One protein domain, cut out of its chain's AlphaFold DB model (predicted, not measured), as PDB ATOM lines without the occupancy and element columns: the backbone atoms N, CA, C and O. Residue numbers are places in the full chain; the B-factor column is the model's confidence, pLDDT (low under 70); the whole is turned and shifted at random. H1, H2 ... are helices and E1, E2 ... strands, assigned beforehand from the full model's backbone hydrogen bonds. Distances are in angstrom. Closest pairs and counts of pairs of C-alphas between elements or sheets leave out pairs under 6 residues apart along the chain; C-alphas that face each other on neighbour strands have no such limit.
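Overview. This is residues 175 to 240 of the 243 residues of an uncharacterized protein of Vibrio vulnificus (UniProt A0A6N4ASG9). A small, strongly twisted and curled sheet of four short strands, E5 E4 E1 E6, has the single helix H1 over one face at E4, and the little hairpin of E2 and E3 sits away from H1. A long unnamed stretch, residues 207 to 222, leads from one edge strand, E5, to the other, E6, and its residues 213 to 214 pair with E5. The printed part has 66 residues, with six named strands and then one named helix, in the order E1 E2 E3 E4 E5 E6 H1; both sheets are antiparallel. The class is mixed, helices and strands, with under half of the residues in named elements. The whole is compact and rounded, with a radius of gyration of the C-alphas of 11.0 A and spans of 31 by 25 by 21 A.

Along the chain. E1, residues 175 to 178, begins at C-alpha 175, (132.264, 152.264, 151.819), and is 10.6 A long. E2 is residues 185 to 187 and E3 is residues 190 to 192. E4, residues 195 to 199, is 11.8 A long and begins at C-alpha 195, (134.580, 153.707, 156.738). E5 is residues 204 to 206. E6, residues 223 to 228, is the longest strand at 13.9 A. H1, residues 232 to 238, is 9.7 A long and ends at C-alpha 238, (144.203, 157.632, 150.386).

Arrangement. In the four-stranded sheet, E5 and E6 are the edge strands. E1 and E6 are antiparallel at 153 degrees, with N 175 and O 227 2.8 A apart, within hydrogen-bond range. E4 and E1 are antiparallel at 115 degrees, with N 195 and O 176 at 2.9 A. E4 and E5 form a hairpin at 141 degrees, with N 206 and O 196 at 2.8 A. The pairing of E4 is staggered: its residues 195 to 196 pair with E1 and its residues 196 to 199 with E5. H1 is on this sheet, over E4, at a height over the sheet of 9.3 A; their closest C-alphas, of Val 198 and Met 238, are 5.6 A apart. On the local plane H1 stands at 58 degrees to E4, only just slantwise to the strands. In H1 every O i to N i+4 pair is within hydrogen-bond range. E2 and E3 form the other hairpin, with N 192 and O 185 at 2.8 A. E3 runs on into E4 across a break of 2 residues, at 78 degrees. E2 and E3 are each apart from H1.

Size, cuts and confidence. The two C-alphas farthest apart, of Asp 182 and Glu 232, are 31.5 A from each other. The link from E5 to E6, 16 residues, is long, and that from E1 to E2 is short. The printed part has no cut. Its mean pLDDT is 90.7, and no printed residue is under 70.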
ATOM      1  N   VAL A 175     132.668 151.894 150.460       96.06
ATOM      2  CA  VAL A 175     132.264 152.264 151.819       96.06
ATOM      3  C   VAL A 175     131.744 151.023 152.508       96.06
ATOM      4  O   VAL A 175     130.849 150.345 151.996       96.06
ATOM      5  N   VAL A 176     132.280 150.743 153.687       94.75
ATOM      6  CA  VAL A 176     131.965 149.553 154.462       94.75
ATOM      7  C   VAL A 176     131.428 149.909 155.841       94.75
ATOM      8  O   VAL A 176     131.883 150.863 156.473       94.75
ATOM      9  N   ALA A 177     130.462 149.128 156.316       94.00
ATOM     10  CA  ALA A 177     129.885 149.250 157.652       94.00
ATOM     11  C   ALA A 177     129.999 147.916 158.405       94.00
ATOM     12  O   ALA A 177     129.958 146.860 157.758       94.00
ATOM     13  N   PRO A 178     130.142 147.931 159.742       93.81
ATOM     14  CA  PRO A 178     130.096 146.717 160.545       93.81
ATOM     15  C   PRO A 178     128.828 145.900 160.281       93.81
ATOM     16  O   PRO A 178     127.734 146.448 160.128       93.81
ATOM     17  N   ILE A 179     128.971 144.576 160.227       91.06
ATOM     18  CA  ILE A 179     127.824 143.666 160.105       91.06
ATOM     19  C   ILE A 179     127.054 143.618 161.427       91.06
ATOM     20  O   ILE A 179     125.827 143.721 161.439       91.06
ATOM     21  N   LYS A 180     127.780 143.485 162.540       87.62
ATOM     22  CA  LYS A 180     127.199 143.437 163.878       87.62
ATOM     23  C   LYS A 180     126.924 144.837 164.412       87.62
ATOM     24  O   LYS A 180     127.790 145.702 164.360       87.62
ATOM     25  N   ALA A 181     125.741 145.022 164.992       82.31
ATOM     26  CA  ALA A 181     125.322 146.303 165.559       82.31
ATOM     27  C   ALA A 181     126.114 146.714 166.817       82.31
ATOM     28  O   ALA A 181     126.194 147.901 167.131       82.31
ATOM     29  N   ASP A 182     126.686 145.751 167.545       85.00
ATOM     30  CA  ASP A 182     127.513 145.993 168.734       85.00
ATOM     31  C   ASP A 182     128.987 146.275 168.396       85.00
ATOM     32  O   ASP A 182     129.715 146.833 169.220       85.00
ATOM     33  N   TYR A 183     129.427 145.950 167.177       86.12
ATOM     34  CA  TYR A 183     130.747 146.313 166.687       86.12
ATOM     35  C   TYR A 183     130.727 147.753 166.178       86.12
ATOM     36  O   TYR A 183     130.044 148.081 165.209       86.12
ATOM     37  N   GLN A 184     131.520 148.619 166.803       84.19
ATOM     38  CA  GLN A 184     131.634 150.017 166.403       84.19
ATOM     39  C   GLN A 184     133.055 150.351 165.982       84.19
ATOM     40  O   GLN A 184     134.020 150.088 166.703       84.19
ATOM     41  N   LEU A 185     133.171 151.007 164.829       91.06
ATOM     42  CA  LEU A 185     134.391 151.707 164.471       91.06
ATOM     43  C   LEU A 185     134.509 152.908 165.402       91.06
ATOM     44  O   LEU A 185     133.642 153.781 165.430       91.06
ATOM     45  N   ALA A 186     135.564 152.936 166.203       89.19
ATOM     46  CA  ALA A 186     135.751 153.970 167.203       89.19
ATOM     47  C   ALA A 186     137.204 154.433 167.261       89.19
ATOM     48  O   ALA A 186     138.142 153.718 166.896       89.19
ATOM     49  N   SER A 187     137.360 155.653 167.755       84.19
ATOM     50  CA  SER A 187     138.610 156.218 168.235       84.19
ATOM     51  C   SER A 187     138.451 156.629 169.697       84.19
ATOM     52  O   SER A 187     137.351 156.591 170.247       84.19
ATOM     53  N   GLY A 188     139.537 157.085 170.326       80.31
ATOM     54  CA  GLY A 188     139.448 157.693 171.658       80.31
ATOM     55  C   GLY A 188     138.530 158.926 171.718       80.31
ATOM     56  O   GLY A 188     138.118 159.311 172.807       80.31
ATOM     57  N   CYS A 189     138.188 159.522 170.568       74.81
ATOM     58  CA  CYS A 189     137.465 160.791 170.476       74.81
ATOM     59  C   CYS A 189     136.171 160.724 169.642       74.81
ATOM     60  O   CYS A 189     135.514 161.749 169.487       74.81
ATOM     61  N   GLY A 190     135.793 159.568 169.087       84.44
ATOM     62  CA  GLY A 190     134.653 159.486 168.170       84.44
ATOM     63  C   GLY A 190     134.212 158.066 167.833       84.44
ATOM     64  O   GLY A 190     134.917 157.092 168.101       84.44
ATOM     65  N   ARG A 191     133.022 157.960 167.241       90.88
ATOM     66  CA  ARG A 191     132.413 156.719 166.747       90.88
ATOM     67  C   ARG A 191     131.964 156.936 165.307       90.88
ATOM     68  O   ARG A 191     131.574 158.047 164.957       90.88
ATOM     69  N   TYR A 192     132.037 155.887 164.499       93.06
ATOM     70  CA  TYR A 192     131.819 155.942 163.060       93.06
ATOM     71  C   TYR A 192     130.911 154.789 162.633       93.06
ATOM     72  O   TYR A 192     131.165 153.633 162.972       93.06
ATOM     73  N   ASP A 193     129.879 155.103 161.855       92.44
ATOM     74  CA  ASP A 193     128.935 154.098 161.347       92.44
ATOM     75  C   ASP A 193     129.486 153.359 160.118       92.44
ATOM     76  O   ASP A 193     129.072 152.244 159.800       92.44
ATOM     77  N   SER A 194     130.431 153.982 159.409       95.00
ATOM     78  CA  SER A 194     131.077 153.420 158.224       95.00
ATOM     79  C   SER A 194     132.475 153.993 158.002       95.00
ATOM     80  O   SER A 194     132.861 155.005 158.594       95.00
ATOM     81  N   ALA A 195     133.231 153.332 157.132       96.06
ATOM     82  CA  ALA A 195     134.580 153.707 156.738       96.06
ATOM     83  C   ALA A 195     134.809 153.451 155.244       96.06
ATOM     84  O   ALA A 195     134.123 152.638 154.629       96.06
ATOM     85  N   VAL A 196     135.793 154.135 154.671       96.31
ATOM     86  CA  VAL A 196     136.212 154.007 153.275       96.31
ATOM     87  C   VAL A 196     137.391 153.045 153.186       96.31
ATOM     88  O   VAL A 196     138.374 153.187 153.918       96.31
ATOM     89  N   VAL A 197     137.309 152.078 152.280       96.56
ATOM     90  CA  VAL A 197     138.386 151.134 151.971       96.56
ATOM     91  C   VAL A 197     139.474 151.854 151.186       96.56
ATOM     92  O   VAL A 197     139.234 152.336 150.082       96.56
ATOM     93  N   VAL A 198     140.681 151.904 151.743       95.19
ATOM     94  CA  VAL A 198     141.852 152.551 151.117       95.19
ATOM     95  C   VAL A 198     142.928 151.545 150.702       95.19
ATOM     96  O   VAL A 198     143.796 151.851 149.896       95.19
ATOM     97  N   SER A 199     142.863 150.317 151.218       94.44
ATOM     98  CA  SER A 199     143.669 149.190 150.751       94.44
ATOM     99  C   SER A 199     142.914 147.888 151.002       94.44
ATOM    100  O   SER A 199     142.298 147.713 152.055       94.44
ATOM    101  N   VAL A 200     142.948 146.976 150.029       92.56
ATOM    102  CA  VAL A 200     142.315 145.650 150.139       92.56
ATOM    103  C   VAL A 200     143.300 144.626 150.708       92.56
ATOM    104  O   VAL A 200     142.927 143.842 151.576       92.56
ATOM    105  N   GLU A 201     144.567 144.686 150.290       91.19
ATOM    106  CA  GLU A 201     145.639 143.800 150.755       91.19
ATOM    107  C   GLU A 201     146.925 144.608 151.017       91.19
ATOM    108  O   GLU A 201     147.617 144.977 150.068       91.19
ATOM    109  N   PRO A 202     147.260 144.914 152.289       92.50
ATOM    110  CA  PRO A 202     146.524 144.580 153.516       92.50
ATOM    111  C   PRO A 202     145.173 145.304 153.607       92.50
ATOM    112  O   PRO A 202     145.009 146.377 153.028       92.50
ATOM    113  N   PHE A 203     144.222 144.757 154.370       94.69
ATOM    114  CA  PHE A 203     142.923 145.404 154.567       94.69
ATOM    115  C   PHE A 203     143.074 146.647 155.458       94.69
ATOM    116  O   PHE A 203     143.416 146.535 156.638       94.69
ATOM    117  N   VAL A 204     142.847 147.830 154.884       95.12
ATOM    118  CA  VAL A 204     142.940 149.127 155.569       95.12
ATOM    119  C   VAL A 204     141.724 149.970 155.219       95.12
ATOM    120  O   VAL A 204     141.389 150.155 154.045       95.12
ATOM    121  N   ILE A 205     141.096 150.521 156.253       95.69
ATOM    122  CA  ILE A 205     139.939 151.406 156.136       95.69
ATOM    123  C   ILE A 205     140.196 152.717 156.883       95.69
ATOM    124  O   ILE A 205     140.955 152.755 157.858       95.69
ATOM    125  N   THR A 206     139.559 153.793 156.435       94.81
ATOM    126  CA  THR A 206     139.663 155.127 157.042       94.81
ATOM    127  C   THR A 206     138.288 155.727 157.279       94.81
ATOM    128  O   THR A 206     137.320 155.349 156.625       94.81
ATOM    129  N   SER A 207     138.170 156.654 158.220       93.94
ATOM    130  CA  SER A 207     136.947 157.450 158.345       93.94
ATOM    131  C   SER A 207     136.749 158.322 157.101       93.94
ATOM    132  O   SER A 207     137.706 158.660 156.408       93.94
ATOM    133  N   HIS A 208     135.514 158.757 156.840       93.00
ATOM    134  CA  HIS A 208     135.209 159.662 155.718       93.00
ATOM    135  C   HIS A 208     135.991 160.985 155.769       93.00
ATOM    136  O   HIS A 208     136.287 161.567 154.733       93.00
ATOM    137  N   ALA A 209     136.341 161.452 156.971       89.12
ATOM    138  CA  ALA A 209     137.152 162.651 157.179       89.12
ATOM    139  C   ALA A 209     138.671 162.380 157.141       89.12
ATOM    140  O   ALA A 209     139.457 163.300 157.364       89.12
ATOM    141  N   ALA A 210     139.087 161.131 156.903       87.56
ATOM    142  CA  ALA A 210     140.476 160.665 156.929       87.56
ATOM    143  C   ALA A 210     141.229 160.926 158.255       87.56
ATOM    144  O   ALA A 210     142.461 160.846 158.312       87.56
ATOM    145  N   ASP A 211     140.510 161.215 159.342       87.50
ATOM    146  CA  ASP A 211     141.076 161.468 160.671       87.50
ATOM    147  C   ASP A 211     141.443 160.176 161.420       87.50
ATOM    148  O   ASP A 211     142.325 160.188 162.283       87.50
ATOM    149  N   MET A 212     140.855 159.041 161.028       91.00
ATOM    150  CA  MET A 212     141.102 157.720 161.600       91.00
ATOM    151  C   MET A 212     141.498 156.694 160.543       91.00
ATOM    152  O   MET A 212     140.979 156.692 159.429       91.00
ATOM    153  N   ARG A 213     142.394 155.781 160.931       92.50
ATOM    154  CA  ARG A 213     142.851 154.639 160.133       92.50
ATOM    155  C   ARG A 213     142.772 153.372 160.976       92.50
ATOM    156  O   ARG A 213     143.322 153.330 162.075       92.50
ATOM    157  N   TRP A 214     142.150 152.331 160.433       93.44
ATOM    158  CA  TRP A 214     142.095 151.007 161.045       93.44
ATOM    159  C   TRP A 214     142.731 149.967 160.124       93.44
ATOM    160  O   TRP A 214     142.475 149.940 158.921       93.44
ATOM    161  N   GLN A 215     143.569 149.112 160.711       92.25
ATOM    162  CA  GLN A 215     144.253 148.019 160.013       92.25
ATOM    163  C   GLN A 215     144.369 146.783 160.910       92.25
ATOM    164  O   GLN A 215     143.897 145.713 160.559       92.25
ATOM    165  N   SER A 216     144.962 146.919 162.101       87.19
ATOM    166  CA  SER A 216     145.263 145.763 162.963       87.19
ATOM    167  C   SER A 216     144.060 145.202 163.725       87.19
ATOM    168  O   SER A 216     144.090 144.051 164.150       87.19
ATOM    169  N   THR A 217     143.017 146.006 163.938       87.00
ATOM    170  CA  THR A 217     141.840 145.652 164.755       87.00
ATOM    171  C   THR A 217     140.608 145.300 163.924       87.00
ATOM    172  O   THR A 217     139.528 145.088 164.478       87.00
ATOM    173  N   VAL A 218     140.758 145.270 162.600       91.44
ATOM    174  CA  VAL A 218     139.670 145.082 161.642       91.44
ATOM    175  C   VAL A 218     139.995 143.915 160.723       91.44
ATOM    176  O   VAL A 218     141.135 143.731 160.303       91.44
ATOM    177  N   LYS A 219     138.981 143.124 160.393       91.69
ATOM    178  CA  LYS A 219     139.064 142.057 159.396       91.69
ATOM    179  C   LYS A 219     137.993 142.267 158.344       91.69
ATOM    180  O   LYS A 219     136.873 142.639 158.679       91.69
ATOM    181  N   ARG A 220     138.312 141.963 157.084       91.31
ATOM    182  CA  ARG A 220     137.385 142.099 155.950       91.31
ATOM    183  C   ARG A 220     136.018 141.466 156.227       91.31
ATOM    184  O   ARG A 220     135.001 142.079 155.920       91.31
ATOM    185  N   GLU A 221     135.994 140.265 156.795       89.56
ATOM    186  CA  GLU A 221     134.776 139.488 157.074       89.56
ATOM    187  C   GLU A 221     133.790 140.155 158.046       89.56
ATOM    188  O   GLU A 221     132.625 139.775 158.066       89.56
ATOM    189  N   GLN A 222     134.220 141.171 158.806       91.25
ATOM    190  CA  GLN A 222     133.385 141.886 159.782       91.25
ATOM    191  C   GLN A 222     132.511 142.982 159.155       91.25
ATOM    192  O   GLN A 222     131.703 143.596 159.855       91.25
ATOM    193  N   PHE A 223     132.676 143.249 157.856       92.44
ATOM    194  CA  PHE A 223     132.049 144.384 157.190       92.44
ATOM    195  C   PHE A 223     131.239 143.989 155.953       92.44
ATOM    196  O   PHE A 223     131.564 143.037 155.236       92.44
ATOM    197  N   LYS A 224     130.215 144.788 155.662       90.88
ATOM    198  CA  LYS A 224     129.416 144.747 154.427       90.88
ATOM    199  C   LYS A 224     129.614 146.028 153.622       90.88
ATOM    200  O   LYS A 224     129.917 147.070 154.210       90.88
ATOM    201  N   ILE A 225     129.434 145.964 152.306       91.19
ATOM    202  CA  ILE A 225     129.510 147.143 151.439       91.19
ATOM    203  C   ILE A 225     128.191 147.914 151.542       91.19
ATOM    204  O   ILE A 225     127.116 147.339 151.402       91.19
ATOM    205  N   VAL A 226     128.268 149.221 151.788       92.25
ATOM    206  CA  VAL A 226     127.096 150.107 151.920       92.25
ATOM    207  C   VAL A 226     127.116 151.289 150.955       92.25
ATOM    208  O   VAL A 226     126.142 152.031 150.873       92.25
ATOM    209  N   GLY A 227     128.205 151.484 150.215       92.31
ATOM    210  CA  GLY A 227     128.319 152.585 149.269       92.31
ATOM    211  C   GLY A 227     129.683 152.643 148.603       92.31
ATOM    212  O   GLY A 227     130.468 151.700 148.684       92.31
ATOM    213  N   LYS A 228     129.958 153.774 147.954       94.62
ATOM    214  CA  LYS A 228     131.219 154.036 147.264       94.62
ATOM    215  C   LYS A 228     131.575 155.519 147.347       94.62
ATOM    216  O   LYS A 228     130.689 156.367 147.276       94.62
ATOM    217  N   VAL A 229     132.861 155.808 147.491       93.94
ATOM    218  CA  VAL A 229     133.463 157.144 147.446       93.94
ATOM    219  C   VAL A 229     134.461 157.179 146.290       93.94
ATOM    220  O   VAL A 229     135.221 156.236 146.083       93.94
ATOM    221  N   GLU A 230     134.454 158.274 145.533       93.50
ATOM    222  CA  GLU A 230     135.298 158.485 144.353       93.50
ATOM    223  C   GLU A 230     135.832 159.930 144.326       93.50
ATOM    224  O   GLU A 230     135.402 160.783 145.108       93.50
ATOM    225  N   GLY A 231     136.779 160.213 143.426       92.81
ATOM    226  CA  GLY A 231     137.315 161.561 143.201       92.81
ATOM    227  C   GLY A 231     138.105 162.128 144.386       92.81
ATOM    228  O   GLY A 231     138.775 161.394 145.110       92.81
ATOM    229  N   GLU A 232     138.008 163.445 144.595       90.31
ATOM    230  CA  GLU A 232     138.791 164.181 145.603       90.31
ATOM    231  C   GLU A 232     138.609 163.639 147.031       90.31
ATOM    232  O   GLU A 232     139.555 163.612 147.820       90.31
ATOM    233  N   ALA A 233     137.406 163.159 147.365       89.38
ATOM    234  CA  ALA A 233     137.118 162.574 148.674       89.38
ATOM    235  C   ALA A 233     137.886 161.259 148.900       89.38
ATOM    236  O   ALA A 233     138.406 161.021 149.992       89.38
ATOM    237  N   LEU A 234     138.012 160.427 147.860       92.88
ATOM    238  CA  LEU A 234     138.819 159.210 147.923       92.88
ATOM    239  C   LEU A 234     140.308 159.551 148.019       92.88
ATOM    240  O   LEU A 234     141.012 158.983 148.849       92.88
ATOM    241  N   GLU A 235     140.787 160.512 147.227       91.38
ATOM    242  CA  GLU A 235     142.183 160.961 147.276       91.38
ATOM    243  C   GLU A 235     142.577 161.479 148.666       91.38
ATOM    244  O   GLU A 235     143.667 161.177 149.156       91.38
ATOM    245  N   ALA A 236     141.686 162.217 149.337       89.62
ATOM    246  CA  ALA A 236     141.898 162.673 150.709       89.62
ATOM    247  C   ALA A 236     142.058 161.501 151.694       89.62
ATOM    248  O   ALA A 236     142.979 161.515 152.512       89.62
ATOM    249  N   CYS A 237     141.222 160.465 151.576       90.00
ATOM    250  CA  CYS A 237     141.325 159.246 152.384       90.00
ATOM    251  C   CYS A 237     142.632 158.482 152.105       90.00
ATOM    252  O   CYS A 237     143.321 158.048 153.030       90.00
ATOM    253  N   MET A 238     143.012 158.364 150.830       90.44
ATOM    254  CA  MET A 238     144.203 157.632 150.386       90.44
ATOM    255  C   MET A 238     145.515 158.250 150.882       90.44
ATOM    256  O   MET A 238     146.435 157.510 151.221       90.44
ATOM    257  N   LYS A 239     145.601 159.582 151.022       87.94
ATOM    258  CA  LYS A 239     146.793 160.264 151.578       87.94
ATOM    259  C   LYS A 239     147.181 159.771 152.975       87.94
ATOM    260  O   LYS A 239     148.331 159.909 153.381       87.94
ATOM    261  N   ARG A 240     146.247 159.174 153.722       74.75
ATOM    262  CA  ARG A 240     146.504 158.606 155.052       74.75
ATOM    263  C   ARG A 240     147.172 157.230 155.017       74.75
ATOM    264  O   ARG A 240     147.630 156.755 156.054       74.75
TER     265      ARG A 240